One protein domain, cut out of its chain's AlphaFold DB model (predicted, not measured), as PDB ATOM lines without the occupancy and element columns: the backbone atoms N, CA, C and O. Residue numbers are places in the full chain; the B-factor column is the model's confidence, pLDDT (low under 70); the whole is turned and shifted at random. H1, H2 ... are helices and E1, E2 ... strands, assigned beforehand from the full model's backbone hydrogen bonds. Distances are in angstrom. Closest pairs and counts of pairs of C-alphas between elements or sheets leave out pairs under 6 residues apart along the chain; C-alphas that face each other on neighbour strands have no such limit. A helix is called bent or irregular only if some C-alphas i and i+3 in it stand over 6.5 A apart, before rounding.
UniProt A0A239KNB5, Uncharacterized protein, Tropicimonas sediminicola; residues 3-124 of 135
ATOM      1  N   GLY A   3     -18.016 -14.482  48.044       80.69
ATOM      2  CA  GLY A   3     -17.293 -15.309  49.018       80.69
ATOM      3  C   GLY A   3     -15.788 -15.453  48.742       80.69
ATOM      4  O   GLY A   3     -15.047 -15.751  49.666       80.69
ATOM      5  N   ARG A   4     -15.321 -15.195  47.508       82.44
ATOM      6  CA  ARG A   4     -13.884 -15.214  47.177       82.44
ATOM      7  C   ARG A   4     -13.118 -14.007  47.724       82.44
ATOM      8  O   ARG A   4     -11.902 -14.064  47.771       82.44
ATOM      9  N   LEU A   5     -13.804 -12.935  48.124       84.69
ATOM     10  CA  LEU A   5     -13.186 -11.757  48.748       84.69
ATOM     11  C   LEU A   5     -12.975 -11.935  50.259       84.69
ATOM     12  O   LEU A   5     -12.343 -11.093  50.888       84.69
ATOM     13  N   LEU A   6     -13.535 -12.993  50.855       82.81
ATOM     14  CA  LEU A   6     -13.339 -13.272  52.272       82.81
ATOM     15  C   LEU A   6     -11.919 -13.814  52.480       82.81
ATOM     16  O   LEU A   6     -11.574 -14.785  51.805       82.81
ATOM     17  N   PRO A   7     -11.123 -13.252  53.408       73.75
ATOM     18  CA  PRO A   7      -9.745 -13.669  53.673       73.75
ATOM     19  C   PRO A   7      -9.719 -14.964  54.501       73.75
ATOM     20  O   PRO A   7      -9.282 -14.999  55.648       73.75
ATOM     21  N   LEU A   8     -10.268 -16.037  53.941       74.75
ATOM     22  CA  LEU A   8     -10.284 -17.356  54.558       74.75
ATOM     23  C   LEU A   8      -8.991 -18.078  54.188       74.75
ATOM     24  O   LEU A   8      -8.916 -18.705  53.133       74.75
ATOM     25  N   GLU A   9      -7.990 -18.020  55.067       70.81
ATOM     26  CA  GLU A   9      -6.690 -18.681  54.852       70.81
ATOM     27  C   GLU A   9      -6.831 -20.182  54.551       70.81
ATOM     28  O   GLU A   9      -6.068 -20.740  53.766       70.81
ATOM     29  N   ALA A  10      -7.872 -20.822  55.097       74.31
ATOM     30  CA  ALA A  10      -8.192 -22.230  54.875       74.31
ATOM     31  C   ALA A  10      -8.495 -22.592  53.408       74.31
ATOM     32  O   ALA A  10      -8.414 -23.761  53.040       74.31
ATOM     33  N   LEU A  11      -8.865 -21.614  52.575       76.44
ATOM     34  CA  LEU A  11      -9.183 -21.832  51.164       76.44
ATOM     35  C   LEU A  11      -7.977 -21.630  50.245       76.44
ATOM     36  O   LEU A  11      -8.072 -21.984  49.075       76.44
ATOM     37  N   GLY A  12      -6.856 -21.114  50.759       79.19
ATOM     38  CA  GLY A  12      -5.679 -20.734  49.977       79.19
ATOM     39  C   GLY A  12      -5.839 -19.395  49.242       79.19
ATOM     40  O   GLY A  12      -6.931 -18.826  49.163       79.19
ATOM     41  N   ASN A  13      -4.731 -18.895  48.692       84.06
ATOM     42  CA  ASN A  13      -4.669 -17.629  47.955       84.06
ATOM     43  C   ASN A  13      -4.621 -17.871  46.444       84.06
ATOM     44  O   ASN A  13      -3.982 -18.820  45.984       84.06
ATOM     45  N   CYS A  14      -5.255 -16.987  45.670       87.19
ATOM     46  CA  CYS A  14      -5.089 -16.955  44.217       87.19
ATOM     47  C   CYS A  14      -3.627 -16.683  43.819       87.19
ATOM     48  O   CYS A  14      -2.825 -16.213  44.628       87.19
ATOM     49  N   ARG A  15      -3.277 -16.970  42.561       87.38
ATOM     50  CA  ARG A  15      -1.932 -16.772  41.997       87.38
ATOM     51  C   ARG A  15      -1.856 -15.445  41.231       87.38
ATOM     52  O   ARG A  15      -2.423 -15.354  40.136       87.38
ATOM     53  N   PRO A  16      -1.154 -14.419  41.749       88.81
ATOM     54  CA  PRO A  16      -0.995 -13.154  41.037       88.81
ATOM     55  C   PRO A  16      -0.288 -13.356  39.693       88.81
ATOM     56  O   PRO A  16       0.624 -14.174  39.584       88.81
ATOM     57  N   GLY A  17      -0.719 -12.622  38.667       83.81
ATOM     58  CA  GLY A  17      -0.156 -12.709  37.312       83.81
ATOM     59  C   GLY A  17      -0.601 -13.926  36.492       83.81
ATOM     60  O   GLY A  17      -0.306 -13.980  35.304       83.81
ATOM     61  N   VAL A  18      -1.332 -14.874  37.091       83.38
ATOM     62  CA  VAL A  18      -1.931 -16.024  36.388       83.38
ATOM     63  C   VAL A  18      -3.451 -15.978  36.494       83.38
ATOM     64  O   VAL A  18      -4.157 -16.079  35.491       83.38
ATOM     65  N   ASP A  19      -3.967 -15.798  37.709       87.38
ATOM     66  CA  ASP A  19      -5.402 -15.748  37.949       87.38
ATOM     67  C   ASP A  19      -5.948 -14.337  37.670       87.38
ATOM     68  O   ASP A  19      -5.357 -13.326  38.059       87.38
ATOM     69  N   VAL A  20      -7.110 -14.259  37.017       88.06
ATOM     70  CA  VAL A  20      -7.740 -12.997  36.611       88.06
ATOM     71  C   VAL A  20      -8.089 -12.153  37.836       88.06
ATOM     72  O   VAL A  20      -8.705 -12.637  38.789       88.06
ATOM     73  N   MET A  21      -7.708 -10.874  37.787       90.69
ATOM     74  CA  MET A  21      -7.818  -9.888  38.876       90.69
ATOM     75  C   MET A  21      -7.100 -10.255  40.185       90.69
ATOM     76  O   MET A  21      -7.302  -9.580  41.193       90.69
ATOM     77  N   CYS A  22      -6.286 -11.310  40.234       91.12
ATOM     78  CA  CYS A  22      -5.631 -11.702  41.477       91.12
ATOM     79  C   CYS A  22      -4.520 -10.718  41.873       91.12
ATOM     80  O   CYS A  22      -3.630 -10.413  41.077       91.12
ATOM     81  N   GLY A  23      -4.535 -10.267  43.127       90.75
ATOM     82  CA  GLY A  23      -3.507  -9.406  43.704       90.75
ATOM     83  C   GLY A  23      -3.441  -9.514  45.228       90.75
ATOM     84  O   GLY A  23      -4.159 -10.289  45.847       90.75
ATOM     85  N   THR A  24      -2.566  -8.726  45.850       88.69
ATOM     86  CA  THR A  24      -2.365  -8.716  47.315       88.69
ATOM     87  C   THR A  24      -3.232  -7.690  48.043       88.69
ATOM     88  O   THR A  24      -3.313  -7.694  49.268       88.69
ATOM     89  N   ARG A  25      -3.876  -6.791  47.296       90.12
ATOM     90  CA  ARG A  25      -4.664  -5.663  47.801       90.12
ATOM     91  C   ARG A  25      -5.866  -5.431  46.901       90.12
ATOM     92  O   ARG A  25      -5.846  -5.834  45.745       90.12
ATOM     93  N   LEU A  26      -6.876  -4.748  47.431       91.94
ATOM     94  CA  LEU A  26      -8.006  -4.252  46.654       91.94
ATOM     95  C   LEU A  26      -7.608  -2.917  46.006       91.94
ATOM     96  O   LEU A  26      -7.577  -1.894  46.690       91.94
ATOM     97  N   CYS A  27      -7.246  -2.914  44.725       93.88
ATOM     98  CA  CYS A  27      -6.747  -1.713  44.050       93.88
ATOM     99  C   CYS A  27      -7.205  -1.641  42.590       93.88
ATOM    100  O   CYS A  27      -7.238  -2.653  41.892       93.88
ATOM    101  N   LEU A  28      -7.538  -0.432  42.136       95.44
ATOM    102  CA  LEU A  28      -7.732  -0.138  40.720       95.44
ATOM    103  C   LEU A  28      -6.373   0.236  40.132       95.44
ATOM    104  O   LEU A  28      -5.685   1.112  40.656       95.44
ATOM    105  N   VAL A  29      -5.990  -0.442  39.059       95.38
ATOM    106  CA  VAL A  29      -4.693  -0.271  38.402       95.38
ATOM    107  C   VAL A  29      -4.889   0.115  36.942       95.38
ATOM    108  O   VAL A  29      -5.935  -0.150  36.355       95.38
ATOM    109  N   SER A  30      -3.883   0.750  36.345       94.56
ATOM    110  CA  SER A  30      -3.816   0.843  34.886       94.56
ATOM    111  C   SER A  30      -3.335  -0.501  34.347       94.56
ATOM    112  O   SER A  30      -2.289  -0.983  34.793       94.56
ATOM    113  N   GLY A  31      -4.100  -1.104  33.440       91.62
ATOM    114  CA  GLY A  31      -3.634  -2.202  32.597       91.62
ATOM    115  C   GLY A  31      -2.870  -1.674  31.380       91.62
ATOM    116  O   GLY A  31      -2.405  -0.528  31.391       91.62
ATOM    117  N   GLU A  32      -2.750  -2.496  30.337       93.44
ATOM    118  CA  GLU A  32      -2.022  -2.153  29.109       93.44
ATOM    119  C   GLU A  32      -2.717  -1.029  28.337       93.44
ATOM    120  O   GLU A  32      -2.073  -0.116  27.822       93.44
ATOM    121  N   TRP A  33      -4.046  -1.078  28.263       94.56
ATOM    122  CA  TRP A  33      -4.837  -0.059  27.566       94.56
ATOM    123  C   TRP A  33      -6.189   0.216  28.221       94.56
ATOM    124  O   TRP A  33      -6.901   1.138  27.810       94.56
ATOM    125  N   HIS A  34      -6.558  -0.555  29.241       94.88
ATOM    126  CA  HIS A  34      -7.798  -0.378  29.967       94.88
ATOM    127  C   HIS A  34      -7.585  -0.417  31.484       94.88
ATOM    128  O   HIS A  34      -6.482  -0.614  31.989       94.88
ATOM    129  N   ILE A  35      -8.647  -0.150  32.246       95.56
ATOM    130  CA  ILE A  35      -8.583  -0.249  33.705       95.56
ATOM    131  C   ILE A  35      -8.489  -1.718  34.125       95.56
ATOM    132  O   ILE A  35      -9.217  -2.573  33.622       95.56
ATOM    133  N   GLY A  36      -7.612  -2.002  35.080       94.94
ATOM    134  CA  GLY A  36      -7.452  -3.308  35.698       94.94
ATOM    135  C   GLY A  36      -7.807  -3.294  37.178       94.94
ATOM    136  O   GLY A  36      -7.929  -2.241  37.810       94.94
ATOM    137  N   TRP A  37      -7.956  -4.489  37.736       94.50
ATOM    138  CA  TRP A  37      -8.282  -4.685  39.143       94.50
ATOM    139  C   TRP A  37      -7.327  -5.676  39.791       94.50
ATOM    140  O   TRP A  37      -7.066  -6.752  39.259       94.50
ATOM    141  N   GLU A  38      -6.850  -5.319  40.973       94.00
ATOM    142  CA  GLU A  38      -6.195  -6.219  41.913       94.00
ATOM    143  C   GLU A  38      -7.186  -6.513  43.037       94.00
ATOM    144  O   GLU A  38      -7.752  -5.595  43.636       94.00
ATOM    145  N   LEU A  39      -7.425  -7.795  43.294       91.75
ATOM    146  CA  LEU A  39      -8.345  -8.292  44.304       91.75
ATOM    147  C   LEU A  39      -7.636  -9.386  45.126       91.75
ATOM    148  O   LEU A  39      -7.087 -10.322  44.536       91.75
ATOM    149  N   PRO A  40      -7.680  -9.325  46.471       90.56
ATOM    150  CA  PRO A  40      -7.137 -10.364  47.340       90.56
ATOM    151  C   PRO A  40      -8.103 -11.553  47.392       90.56
ATOM    152  O   PRO A  40      -8.889 -11.701  48.327       90.56
ATOM    153  N   LEU A  41      -8.112 -12.357  46.327       88.12
ATOM    154  CA  LEU A  41      -9.055 -13.462  46.168       88.12
ATOM    155  C   LEU A  41      -8.537 -14.741  46.830       88.12
ATOM    156  O   LEU A  41      -7.389 -15.145  46.641       88.12
ATOM    157  N   THR A  42      -9.427 -15.456  47.507       87.31
ATOM    158  CA  THR A  42      -9.173 -16.843  47.906       87.31
ATOM    159  C   THR A  42      -9.303 -17.785  46.716       87.31
ATOM    160  O   THR A  42     -10.112 -17.571  45.797       87.31
ATOM    161  N   THR A  43      -8.519 -18.861  46.704       76.31
ATOM    162  CA  THR A  43      -8.724 -19.976  45.772       76.31
ATOM    163  C   THR A  43     -10.032 -20.662  46.126       76.31
ATOM    164  O   THR A  43     -10.175 -21.234  47.193       76.31
ATOM    165  N   GLN A  44     -11.028 -20.577  45.249       63.91
ATOM    166  CA  GLN A  44     -12.299 -21.251  45.477       63.91
ATOM    167  C   GLN A  44     -12.531 -22.205  44.323       63.91
ATOM    168  O   GLN A  44     -12.705 -21.751  43.195       63.91
ATOM    169  N   VAL A  45     -12.577 -23.491  44.677       55.16
ATOM    170  CA  VAL A  45     -12.813 -24.659  43.819       55.16
ATOM    171  C   VAL A  45     -11.764 -24.823  42.716       55.16
ATOM    172  O   VAL A  45     -11.446 -23.894  41.983       55.16
ATOM    173  N   GLN A  46     -11.207 -26.031  42.614       51.88
ATOM    174  CA  GLN A  46     -10.270 -26.399  41.554       51.88
ATOM    175  C   GLN A  46     -10.831 -25.947  40.199       51.88
ATOM    176  O   GLN A  46     -12.027 -26.157  39.958       51.88
ATOM    177  N   PRO A  47     -10.019 -25.318  39.331       52.53
ATOM    178  CA  PRO A  47     -10.479 -24.952  38.007       52.53
ATOM    179  C   PRO A  47     -10.996 -26.223  37.339       52.53
ATOM    180  O   PRO A  47     -10.245 -27.171  37.119       52.53
ATOM    181  N   LEU A  48     -12.296 -26.264  37.042       52.69
ATOM    182  CA  LEU A  48     -12.819 -27.247  36.106       52.69
ATOM    183  C   LEU A  48     -12.194 -26.894  34.759       52.69
ATOM    184  O   LEU A  48     -12.693 -26.035  34.032       52.69
ATOM    185  N   ALA A  49     -11.047 -27.508  34.477       52.84
ATOM    186  CA  ALA A  49     -10.372 -27.424  33.199       52.84
ATOM    187  C   ALA A  49     -11.227 -28.187  32.185       52.84
ATOM    188  O   ALA A  49     -11.037 -29.374  31.943       52.84
ATOM    189  N   PHE A  50     -12.229 -27.507  31.632       52.22
ATOM    190  CA  PHE A  50     -13.030 -28.047  30.535       52.22
ATOM    191  C   PHE A  50     -12.216 -28.072  29.230       52.22
ATOM    192  O   PHE A  50     -12.496 -28.865  28.336       52.22
ATOM    193  N   VAL A  51     -11.190 -27.215  29.145       50.41
ATOM    194  CA  VAL A  51     -10.232 -27.107  28.040       50.41
ATOM    195  C   VAL A  51      -8.827 -26.913  28.635       50.41
ATOM    196  O   VAL A  51      -8.671 -26.073  29.527       50.41
ATOM    197  N   PRO A  52      -7.795 -27.649  28.178       45.62
ATOM    198  CA  PRO A  52      -6.413 -27.404  28.586       45.62
ATOM    199  C   PRO A  52      -6.023 -25.943  28.316       45.62
ATOM    200  O   PRO A  52      -6.157 -25.470  27.191       45.62
ATOM    201  N   GLY A  53      -5.569 -25.224  29.346       53.34
ATOM    202  CA  GLY A  53      -5.195 -23.807  29.247       53.34
ATOM    203  C   GLY A  53      -6.313 -22.798  29.543       53.34
ATOM    204  O   GLY A  53      -6.035 -21.605  29.573       53.34
ATOM    205  N   PHE A  54      -7.549 -23.242  29.813       58.78
ATOM    206  CA  PHE A  54      -8.639 -22.359  30.245       58.78
ATOM    207  C   PHE A  54      -9.125 -22.737  31.647       58.78
ATOM    208  O   PHE A  54      -9.957 -23.629  31.832       58.78
ATOM    209  N   GLU A  55      -8.588 -22.053  32.654       67.62
ATOM    210  CA  GLU A  55      -9.000 -22.240  34.041       67.62
ATOM    211  C   GLU A  55     -10.240 -21.393  34.360       67.62
ATOM    212  O   GLU A  55     -10.212 -20.162  34.359       67.62
ATOM    213  N   VAL A  56     -11.361 -22.057  34.660       74.94
ATOM    214  CA  VAL A  56     -12.610 -21.380  35.028       74.94
ATOM    215  C   VAL A  56     -12.521 -20.843  36.457       74.94
ATOM    216  O   VAL A  56     -12.809 -21.540  37.426       74.94
ATOM    217  N   GLN A  57     -12.162 -19.569  36.591       79.19
ATOM    218  CA  GLN A  57     -11.999 -18.913  37.894       79.19
ATOM    219  C   GLN A  57     -13.329 -18.389  38.469       79.19
ATOM    220  O   GLN A  57     -13.495 -18.254  39.681       79.19
ATOM    221  N   PHE A  58     -14.318 -18.107  37.620       83.75
ATOM    222  CA  PHE A  58     -15.611 -17.562  38.043       83.75
ATOM    223  C   PHE A  58     -16.787 -18.385  37.491       83.75
ATOM    224  O   PHE A  58     -17.557 -17.894  36.665       83.75
ATOM    225  N   PRO A  59     -16.984 -19.633  37.959       83.12
ATOM    226  CA  PRO A  59     -17.971 -20.550  37.382       83.12
ATOM    227  C   PRO A  59     -19.406 -20.022  37.469       83.12
ATOM    228  O   PRO A  59     -20.156 -20.116  36.505       83.12
ATOM    229  N   ALA A  60     -19.777 -19.386  38.586       85.50
ATOM    230  CA  ALA A  60     -21.104 -18.786  38.743       85.50
ATOM    231  C   ALA A  60     -21.385 -17.683  37.704       85.50
ATOM    232  O   ALA A  60     -22.516 -17.549  37.244       85.50
ATOM    233  N   TYR A  61     -20.359 -16.920  37.311       86.19
ATOM    234  CA  TYR A  61     -20.488 -15.905  36.266       86.19
ATOM    235  C   TYR A  61     -20.694 -16.549  34.896       86.19
ATOM    236  O   TYR A  61     -21.599 -16.154  34.169       86.19
ATOM    237  N   LEU A  62     -19.926 -17.595  34.571       86.50
ATOM    238  CA  LEU A  62     -20.098 -18.325  33.311       86.50
ATOM    239  C   LEU A  62     -21.478 -18.984  33.212       86.50
ATOM    240  O   LEU A  62     -22.101 -18.945  32.156       86.50
ATOM    241  N   VAL A  63     -21.994 -19.538  34.313       89.06
ATOM    242  CA  VAL A  63     -23.366 -20.064  34.371       89.06
ATOM    243  C   VAL A  63     -24.381 -18.958  34.078       89.06
ATOM    244  O   VAL A  63     -25.268 -19.143  33.245       89.06
ATOM    245  N   ALA A  64     -24.232 -17.791  34.705       90.19
ATOM    246  CA  ALA A  64     -25.149 -16.675  34.502       90.19
ATOM    247  C   ALA A  64     -25.100 -16.107  33.072       90.19
ATOM    248  O   ALA A  64     -26.145 -15.789  32.508       90.19
ATOM    249  N   VAL A  65     -23.908 -15.992  32.481       88.69
ATOM    250  CA  VAL A  65     -23.697 -15.365  31.163       88.69
ATOM    251  C   VAL A  65     -23.948 -16.327  30.003       88.69
ATOM    252  O   VAL A  65     -24.399 -15.895  28.946       88.69
ATOM    253  N   PHE A  66     -23.684 -17.622  30.174       90.12
ATOM    254  CA  PHE A  66     -23.775 -18.593  29.084       90.12
ATOM    255  C   PHE A  66     -24.873 -19.631  29.299       90.12
ATOM    256  O   PHE A  66     -25.693 -19.833  28.406       90.12
ATOM    257  N   LEU A  67     -24.944 -20.264  30.472       91.94
ATOM    258  CA  LEU A  67     -25.880 -21.371  30.684       91.94
ATOM    259  C   LEU A  67     -27.337 -20.897  30.769       91.94
ATOM    260  O   LEU A  67     -28.198 -21.449  30.085       91.94
ATOM    261  N   PHE A  68     -27.628 -19.862  31.564       94.38
ATOM    262  CA  PHE A  68     -28.998 -19.352  31.668       94.38
ATOM    263  C   PHE A  68     -29.539 -18.826  30.335       94.38
ATOM    264  O   PHE A  68     -30.656 -19.208  29.983       94.38
ATOM    265  N   PRO A  69     -28.789 -18.042  29.536       91.75
ATOM    266  CA  PRO A  69     -29.297 -17.589  28.247       91.75
ATOM    267  C   PRO A  69     -29.527 -18.698  27.230       91.75
ATOM    268  O   PRO A  69     -30.474 -18.605  26.449       91.75
ATOM    269  N   LEU A  70     -28.747 -19.781  27.270       94.31
ATOM    270  CA  LEU A  70     -29.061 -20.978  26.486       94.31
ATOM    271  C   LEU A  70     -30.396 -21.600  26.914       94.31
ATOM    272  O   LEU A  70     -31.195 -21.957  26.051       94.31
ATOM    273  N   PHE A  71     -30.665 -21.674  28.221       95.44
ATOM    274  CA  PHE A  71     -31.888 -22.281  28.754       95.44
ATOM    275  C   PHE A  71     -33.169 -21.576  28.281       95.44
ATOM    276  O   PHE A  71     -34.133 -22.248  27.926       95.44
ATOM    277  N   TYR A  72     -33.180 -20.241  28.206       92.69
ATOM    278  CA  TYR A  72     -34.328 -19.482  27.684       92.69
ATOM    279  C   TYR A  72     -34.257 -19.190  26.171       92.69
ATOM    280  O   TYR A  72     -35.004 -18.357  25.657       92.69
ATOM    281  N   GLY A  73     -33.378 -19.880  25.435       92.38
ATOM    282  CA  GLY A  73     -33.334 -19.855  23.968       92.38
ATOM    283  C   GLY A  73     -32.576 -18.678  23.340       92.38
ATOM    284  O   GLY A  73     -32.567 -18.537  22.115       92.38
ATOM    285  N   ALA A  74     -31.881 -17.854  24.124       90.69
ATOM    286  CA  ALA A  74     -31.095 -16.715  23.643       90.69
ATOM    287  C   ALA A  74     -29.688 -17.108  23.146       90.69
ATOM    288  O   ALA A  74     -28.694 -16.433  23.418       90.69
ATOM    289  N   TRP A  75     -29.584 -18.179  22.356       90.88
ATOM    290  CA  TRP A  75     -28.302 -18.709  21.868       90.88
ATOM    291  C   TRP A  75     -27.504 -17.717  21.001       90.88
ATOM    292  O   TRP A  75     -26.277 -17.723  21.023       90.88
ATOM    293  N   ARG A  76     -28.179 -16.817  20.267       87.50
ATOM    294  CA  ARG A  76     -27.514 -15.757  19.484       87.50
ATOM    295  C   ARG A  76     -26.729 -14.800  20.376       87.50
ATOM    296  O   ARG A  76     -25.610 -14.429  20.040       87.50
ATOM    297  N   PHE A  77     -27.317 -14.426  21.511       85.25
ATOM    298  CA  PHE A  77     -26.662 -13.577  22.498       85.25
ATOM    299  C   PHE A  77     -25.436 -14.286  23.077       85.25
ATOM    300  O   PHE A  77     -24.361 -13.704  23.108       85.25
ATOM    301  N   VAL A  78     -25.571 -15.571  23.415       90.50
ATOM    302  CA  VAL A  78     -24.475 -16.416  23.917       90.50
ATOM    303  C   VAL A  78     -23.297 -16.457  22.950       90.50
ATOM    304  O   VAL A  78     -22.167 -16.227  23.369       90.50
ATOM    305  N   LEU A  79     -23.545 -16.690  21.658       87.62
ATOM    306  CA  LEU A  79     -22.481 -16.714  20.651       87.62
ATOM    307  C   LEU A  79     -21.777 -15.363  20.517       87.62
ATOM    308  O   LEU A  79     -20.549 -15.318  20.526       87.62
ATOM    309  N   LEU A  80     -22.538 -14.268  20.425       86.44
ATOM    310  CA  LEU A  80     -21.965 -12.921  20.351       86.44
ATOM    311  C   LEU A  80     -21.106 -12.624  21.584       86.44
ATOM    312  O   LEU A  80     -19.993 -12.124  21.453       86.44
ATOM    313  N   HIS A  81     -21.589 -12.991  22.768       85.75
ATOM    314  CA  HIS A  81     -20.898 -12.756  24.029       85.75
ATOM    315  C   HIS A  81     -19.666 -13.653  24.216       85.75
ATOM    316  O   HIS A  81     -18.705 -13.237  24.861       85.75
ATOM    317  N   ALA A  82     -19.667 -14.866  23.657       83.75
ATOM    318  CA  ALA A  82     -18.513 -15.765  23.658       83.75
ATOM    319  C   ALA A  82     -17.415 -15.278  22.695       83.75
ATOM    320  O   ALA A  82     -16.236 -15.308  23.041       83.75
ATOM    321  N   LEU A  83     -17.801 -14.773  21.518       82.00
ATOM    322  CA  LEU A  83     -16.888 -14.154  20.550       82.00
ATOM    323  C   LEU A  83     -16.293 -12.849  21.087       82.00
ATOM    324  O   LEU A  83     -15.089 -12.633  21.022       82.00
ATOM    325  N   ALA A  84     -17.122 -11.970  21.638       78.62
ATOM    326  CA  ALA A  84     -16.647 -10.678  22.113       78.62
ATOM    327  C   ALA A  84     -16.024 -10.730  23.512       78.62
ATOM    328  O   ALA A  84     -15.323  -9.806  23.907       78.62
ATOM    329  N   GLY A  85     -16.306 -11.787  24.270       71.25
ATOM    330  CA  GLY A  85     -15.795 -11.959  25.617       71.25
ATOM    331  C   GLY A  85     -14.420 -12.593  25.639       71.25
ATOM    332  O   GLY A  85     -13.441 -11.891  25.406       71.25
ATOM    333  N   PRO A  86     -14.313 -13.902  25.915       69.81
ATOM    334  CA  PRO A  86     -13.021 -14.559  26.046       69.81
ATOM    335  C   PRO A  86     -12.139 -14.377  24.804       69.81
ATOM    336  O   PRO A  86     -10.957 -14.102  24.958       69.81
ATOM    337  N   VAL A  87     -12.688 -14.458  23.586       75.56
ATOM    338  CA  VAL A  87     -11.863 -14.382  22.368       75.56
ATOM    339  C   VAL A  87     -11.290 -12.978  22.154       75.56
ATOM    340  O   VAL A  87     -10.072 -12.833  22.109       75.56
ATOM    341  N   LEU A  88     -12.119 -11.930  22.062       75.62
ATOM    342  CA  LEU A  88     -11.590 -10.572  21.859       75.62
ATOM    343  C   LEU A  88     -10.784 -10.060  23.058       75.62
ATOM    344  O   LEU A  88      -9.789  -9.371  22.844       75.62
ATOM    345  N   ALA A  89     -11.144 -10.411  24.296       76.38
ATOM    346  CA  ALA A  89     -10.353 -10.012  25.459       76.38
ATOM    347  C   ALA A  89      -8.951 -10.646  25.427       76.38
ATOM    348  O   ALA A  89      -7.970  -9.928  25.577       76.38
ATOM    349  N   MET A  90      -8.833 -11.947  25.126       75.44
ATOM    350  CA  MET A  90      -7.525 -12.615  25.005       75.44
ATOM    351  C   MET A  90      -6.691 -12.112  23.817       75.44
ATOM    352  O   MET A  90      -5.470 -12.210  23.845       75.44
ATOM    353  N   LEU A  91      -7.330 -11.586  22.767       83.19
ATOM    354  CA  LEU A  91      -6.626 -11.018  21.612       83.19
ATOM    355  C   LEU A  91      -6.153  -9.580  21.838       83.19
ATOM    356  O   LEU A  91      -5.234  -9.133  21.157       83.19
ATOM    357  N   THR A  92      -6.799  -8.841  22.739       88.19
ATOM    358  CA  THR A  92      -6.527  -7.412  22.945       88.19
ATOM    359  C   THR A  92      -5.717  -7.124  24.198       88.19
ATOM    360  O   THR A  92      -5.157  -6.038  24.295       88.19
ATOM    361  N   THR A  93      -5.614  -8.058  25.144       89.31
ATOM    362  CA  THR A  93      -4.769  -7.894  26.328       89.31
ATOM    363  C   THR A  93      -4.119  -9.201  26.774       89.31
ATOM    364  O   THR A  93      -4.721 -10.274  26.711       89.31
ATOM    365  N   SER A  94      -2.886  -9.085  27.270       89.25
ATOM    366  CA  SER A  94      -2.171 -10.134  27.998       89.25
ATOM    367  C   SER A  94      -2.143  -9.914  29.514       89.25
ATOM    368  O   SER A  94      -1.594 -10.760  30.214       89.25
ATOM    369  N   ASP A  95      -2.703  -8.815  30.037       91.00
ATOM    370  CA  ASP A  95      -2.758  -8.530  31.475       91.00
ATOM    371  C   ASP A  95      -4.030  -9.145  32.103       91.00
ATOM    372  O   ASP A  95      -5.147  -8.658  31.874       91.00
ATOM    373  N   PRO A  96      -3.908 -10.188  32.953       90.00
ATOM    374  CA  PRO A  96      -5.058 -10.833  33.588       90.00
ATOM    375  C   PRO A  96      -5.857  -9.904  34.510       90.00
ATOM    376  O   PRO A  96      -6.980 -10.230  34.897       90.00
ATOM    377  N   ARG A  97      -5.304  -8.755  34.908       92.44
ATOM    378  CA  ARG A  97      -5.978  -7.793  35.788       92.44
ATOM    379  C   ARG A  97      -7.003  -6.947  35.041       92.44
ATOM    380  O   ARG A  97      -7.990  -6.547  35.656       92.44
ATOM    381  N   GLU A  98      -6.813  -6.688  33.744       93.00
ATOM    382  CA  GLU A  98      -7.734  -5.865  32.938       93.00
ATOM    383  C   GLU A  98      -8.735  -6.681  32.105       93.00
ATOM    384  O   GLU A  98      -9.777  -6.148  31.714       93.00
ATOM    385  N   MET A  99      -8.495  -7.985  31.898       89.75
ATOM    386  CA  MET A  99      -9.358  -8.869  31.094       89.75
ATOM    387  C   MET A  99     -10.874  -8.725  31.369       89.75
ATOM    388  O   MET A  99     -11.637  -8.601  30.407       89.75
ATOM    389  N   PRO A 100     -11.373  -8.693  32.625       89.38
ATOM    390  CA  PRO A 100     -12.813  -8.564  32.886       89.38
ATOM    391  C   PRO A 100     -13.380  -7.195  32.522       89.38
ATOM    392  O   PRO A 100     -14.534  -7.098  32.107       89.38
ATOM    393  N   ALA A 101     -12.585  -6.136  32.673       92.00
ATOM    394  CA  ALA A 101     -12.998  -4.787  32.315       92.00
ATOM    395  C   ALA A 101     -13.042  -4.625  30.787       92.00
ATOM    396  O   ALA A 101     -14.022  -4.111  30.251       92.00
ATOM    397  N   VAL A 102     -12.051  -5.176  30.079       92.06
ATOM    398  CA  VAL A 102     -12.043  -5.266  28.610       92.06
ATOM    399  C   VAL A 102     -13.263  -6.036  28.099       92.06
ATOM    400  O   VAL A 102     -13.968  -5.578  27.199       92.06
ATOM    401  N   TRP A 103     -13.581  -7.181  28.709       90.62
ATOM    402  CA  TRP A 103     -14.787  -7.932  28.366       90.62
ATOM    403  C   TRP A 103     -16.059  -7.099  28.620       90.62
ATOM    404  O   TRP A 103     -16.957  -7.051  27.775       90.62
ATOM    405  N   CYS A 104     -16.141  -6.383  29.741       90.56
ATOM    406  CA  CYS A 104     -17.262  -5.486  30.019       90.56
ATOM    407  C   CYS A 104     -17.444  -4.432  28.910       90.56
ATOM    408  O   CYS A 104     -18.560  -4.252  28.416       90.56
ATOM    409  N   LEU A 105     -16.356  -3.806  28.448       92.38
ATOM    410  CA  LEU A 105     -16.378  -2.827  27.357       92.38
ATOM    411  C   LEU A 105     -16.977  -3.412  26.069       92.38
ATOM    412  O   LEU A 105     -17.895  -2.825  25.488       92.38
ATOM    413  N   PHE A 106     -16.522  -4.593  25.644       91.25
ATOM    414  CA  PHE A 106     -17.080  -5.261  24.464       91.25
ATOM    415  C   PHE A 106     -18.545  -5.668  24.650       91.25
ATOM    416  O   PHE A 106     -19.343  -5.568  23.716       91.25
ATOM    417  N   SER A 107     -18.924  -6.076  25.861       88.88
ATOM    418  CA  SER A 107     -20.304  -6.445  26.197       88.88
ATOM    419  C   SER A 107     -21.242  -5.242  26.096       88.88
ATOM    420  O   SER A 107     -22.326  -5.349  25.521       88.88
ATOM    421  N   ILE A 108     -20.808  -4.069  26.569       91.06
ATOM    422  CA  ILE A 108     -21.530  -2.805  26.372       91.06
ATOM    423  C   ILE A 108     -21.660  -2.500  24.876       91.06
ATOM    424  O   ILE A 108     -22.750  -2.159  24.420       91.06
ATOM    425  N   GLY A 109     -20.596  -2.693  24.093       90.81
ATOM    426  CA  GLY A 109     -20.641  -2.559  22.636       90.81
ATOM    427  C   GLY A 109     -21.721  -3.435  21.990       90.81
ATOM    428  O   GLY A 109     -22.528  -2.938  21.203       90.81
ATOM    429  N   ILE A 110     -21.808  -4.714  22.371       88.50
ATOM    430  CA  ILE A 110     -22.872  -5.617  21.900       88.50
ATOM    431  C   ILE A 110     -24.251  -5.092  22.290       88.50
ATOM    432  O   ILE A 110     -25.151  -5.082  21.452       88.50
ATOM    433  N   LEU A 111     -24.437  -4.652  23.538       89.06
ATOM    434  CA  LEU A 111     -25.721  -4.117  23.993       89.06
ATOM    435  C   LEU A 111     -26.145  -2.911  23.155       89.06
ATOM    436  O   LEU A 111     -27.284  -2.864  22.698       89.06
ATOM    437  N   LEU A 112     -25.231  -1.977  22.885       91.38
ATOM    438  CA  LEU A 112     -25.505  -0.816  22.036       91.38
ATOM    439  C   LEU A 112     -25.880  -1.232  20.605       91.38
ATOM    440  O   LEU A 112     -26.842  -0.708  20.042       91.38
ATOM    441  N   ILE A 113     -25.183  -2.221  20.038       89.12
ATOM    442  CA  ILE A 113     -25.494  -2.778  18.712       89.12
ATOM    443  C   ILE A 113     -26.887  -3.419  18.702       89.12
ATOM    444  O   ILE A 113     -27.677  -3.163  17.798       89.12
ATOM    445  N   VAL A 114     -27.217  -4.228  19.708       85.62
ATOM    446  CA  VAL A 114     -28.494  -4.956  19.805       85.62
ATOM    447  C   VAL A 114     -29.671  -4.014  20.070       85.62
ATOM    448  O   VAL A 114     -30.773  -4.251  19.568       85.62
ATOM    449  N   LEU A 115     -29.454  -2.942  20.835       88.81
ATOM    450  CA  LEU A 115     -30.466  -1.924  21.122       88.81
ATOM    451  C   LEU A 115     -30.718  -0.983  19.941       88.81
ATOM    452  O   LEU A 115     -31.783  -0.369  19.880       88.81
ATOM    453  N   SER A 116     -29.789  -0.896  18.987       92.56
ATOM    454  CA  SER A 116     -29.972  -0.093  17.783       92.56
ATOM    455  C   SER A 116     -31.207  -0.549  16.986       92.56
ATOM    456  O   SER A 116     -31.273  -1.713  16.572       92.56
ATOM    457  N   PRO A 117     -32.180   0.340  16.691       89.25
ATOM    458  CA  PRO A 117     -33.369  -0.009  15.912       89.25
ATOM    459  C   PRO A 117     -33.036  -0.561  14.523       89.25
ATOM    460  O   PRO A 117     -33.725  -1.455  14.026       89.25
ATOM    461  N   THR A 118     -31.965  -0.061  13.901       90.19
ATOM    462  CA  THR A 118     -31.537  -0.500  12.567       90.19
ATOM    463  C   THR A 118     -31.102  -1.961  12.587       90.19
ATOM    464  O   THR A 118     -31.542  -2.747  11.752       90.19
ATOM    465  N   VAL A 119     -30.317  -2.360  13.589       88.62
ATOM    466  CA  VAL A 119     -29.876  -3.748  13.764       88.62
ATOM    467  C   VAL A 119     -31.047  -4.616  14.216       88.62
ATOM    468  O   VAL A 119     -31.280  -5.685  13.653       88.62
ATOM    469  N   ARG A 120     -31.836  -4.144  15.184       86.19
ATOM    470  CA  ARG A 120     -32.955  -4.889  15.767       86.19
ATOM    471  C   ARG A 120     -34.021  -5.263  14.744       86.19
ATOM    472  O   ARG A 120     -34.446  -6.418  14.704       86.19
ATOM    473  N   TYR A 121     -34.437  -4.320  13.907       88.38
ATOM    474  CA  TYR A 121     -35.496  -4.554  12.926       88.38
ATOM    475  C   TYR A 121     -34.960  -4.925  11.541       88.38
ATOM    476  O   TYR A 121     -35.604  -5.700  10.841       88.38
ATOM    477  N   GLY A 122     -33.795  -4.407  11.145       86.75
ATOM    478  CA  GLY A 122     -33.208  -4.664   9.827       86.75
ATOM    479  C   GLY A 122     -32.432  -5.978   9.751       86.75
ATOM    480  O   GLY A 122     -32.631  -6.755   8.821       86.75
ATOM    481  N   VAL A 123     -31.576  -6.253  10.740       85.56
ATOM    482  CA  VAL A 123     -30.689  -7.431  10.741       85.56
ATOM    483  C   VAL A 123     -31.322  -8.595  11.493       85.56
ATOM    484  O   VAL A 123     -31.458  -9.692  10.955       85.56
ATOM    485  N   MET A 124     -31.750  -8.361  12.736       82.38
ATOM    486  CA  MET A 124     -32.308  -9.406  13.600       82.38
ATOM    487  C   MET A 124     -33.779  -9.714  13.304       82.38
ATOM    488  O   MET A 124     -34.310 -10.675  13.856       82.38
TER     489      MET A 124
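AT A GLANCE: This is residues 3 to 124 of the 135 residues of an uncharacterized protein of Tropicimonas sediminicola (UniProt A0A239KNB5). Three helices follow one another in a zigzag: H1 and H2 form a V, meeting where H1 ends and H2 begins, and H3 folds back along H2 at a slant, packing on H2 with no contact to H1. A small hairpin of strands E1 and E2 sits by residues 99 to 102 of H3, amid two long loop stretches at that end of the model, while at the far end residues 115 to 122 stick out, with most of the short helix H4. The printed part has 122 residues, with two named strands followed by four named helices in the order E1, E2, H1, H2, H3, H4; the sheet, E1 - E2, is antiparallel and the class is mostly helix. The whole is elongated, spanning 53 by 32 by 26 A, yet only just compact, close to loose, with a radius of gyration of the C-alphas of 16.2 A.

IN THESE COORDINATES: Residues 3 to 26 have no named element. E1 is residues 27 to 30, beginning at C-alpha 27 (-6.747, -1.713, 44.050), and E2 is residues 35 to 38. H1 is residues 59 to 71, 16.5 A long, beginning at C-alpha 59 (-17.971, -20.550, 37.382). H2, residues 75 to 92, is 24.6 A long, and H3, residues 99 to 115, is 24.4 A long. H1 and H2 are only just irregular: C-alphas 65 and 68 are 6.7 A apart, and C-alphas 83 and 86 are 6.7 A apart. H4, residues 117 to 123, ends at C-alpha 123 (-30.689, -7.431, 10.741).

HOW THE PARTS SIT: E1 and E2 form an antiparallel hairpin at 142 degrees, with N 27 and O 38 at 2.9 A and N 36 and O 29 at 2.8 A, within hydrogen-bond range. The closest C-alphas of E2 and H3, those of Ile 35 and Ala 101, are 6.5 A apart. H1 and H2, a helical hairpin, touch with residues 65 to 70 and 75 to 78 alone, closest at the C-alphas of Phe 66 and Val 78, 5.7 A. They run opposite ways at a shallow tilt of 34.6 degrees, only just short of steep. H2 and H3, also a helical hairpin, touch at the C-alphas of Gly 85 and Trp 103, 5.0 A, opposite ways at a steep tilt of 40 degrees. H1 and H3 are apart. H4 is close to H3 but not clearly touching, about perpendicular at 87 degrees; the C-alphas of Val 114 and Arg 120, their closest, are 6.0 A apart. Every O i to N i+4 pair is within hydrogen-bond range in H3 and H4, against 7 of 9 in H1 and 11 of 14 in H2.

THE WHOLE: The C-alphas of Ala 10 and Gly 122, the two farthest apart, are 54.4 A from each other. The printed part has no cut, and the link from E2 to H1, 20 residues, is long. Mean pLDDT of the printed part is 84.1; residues 44 to 55 and residue 86 are under 70.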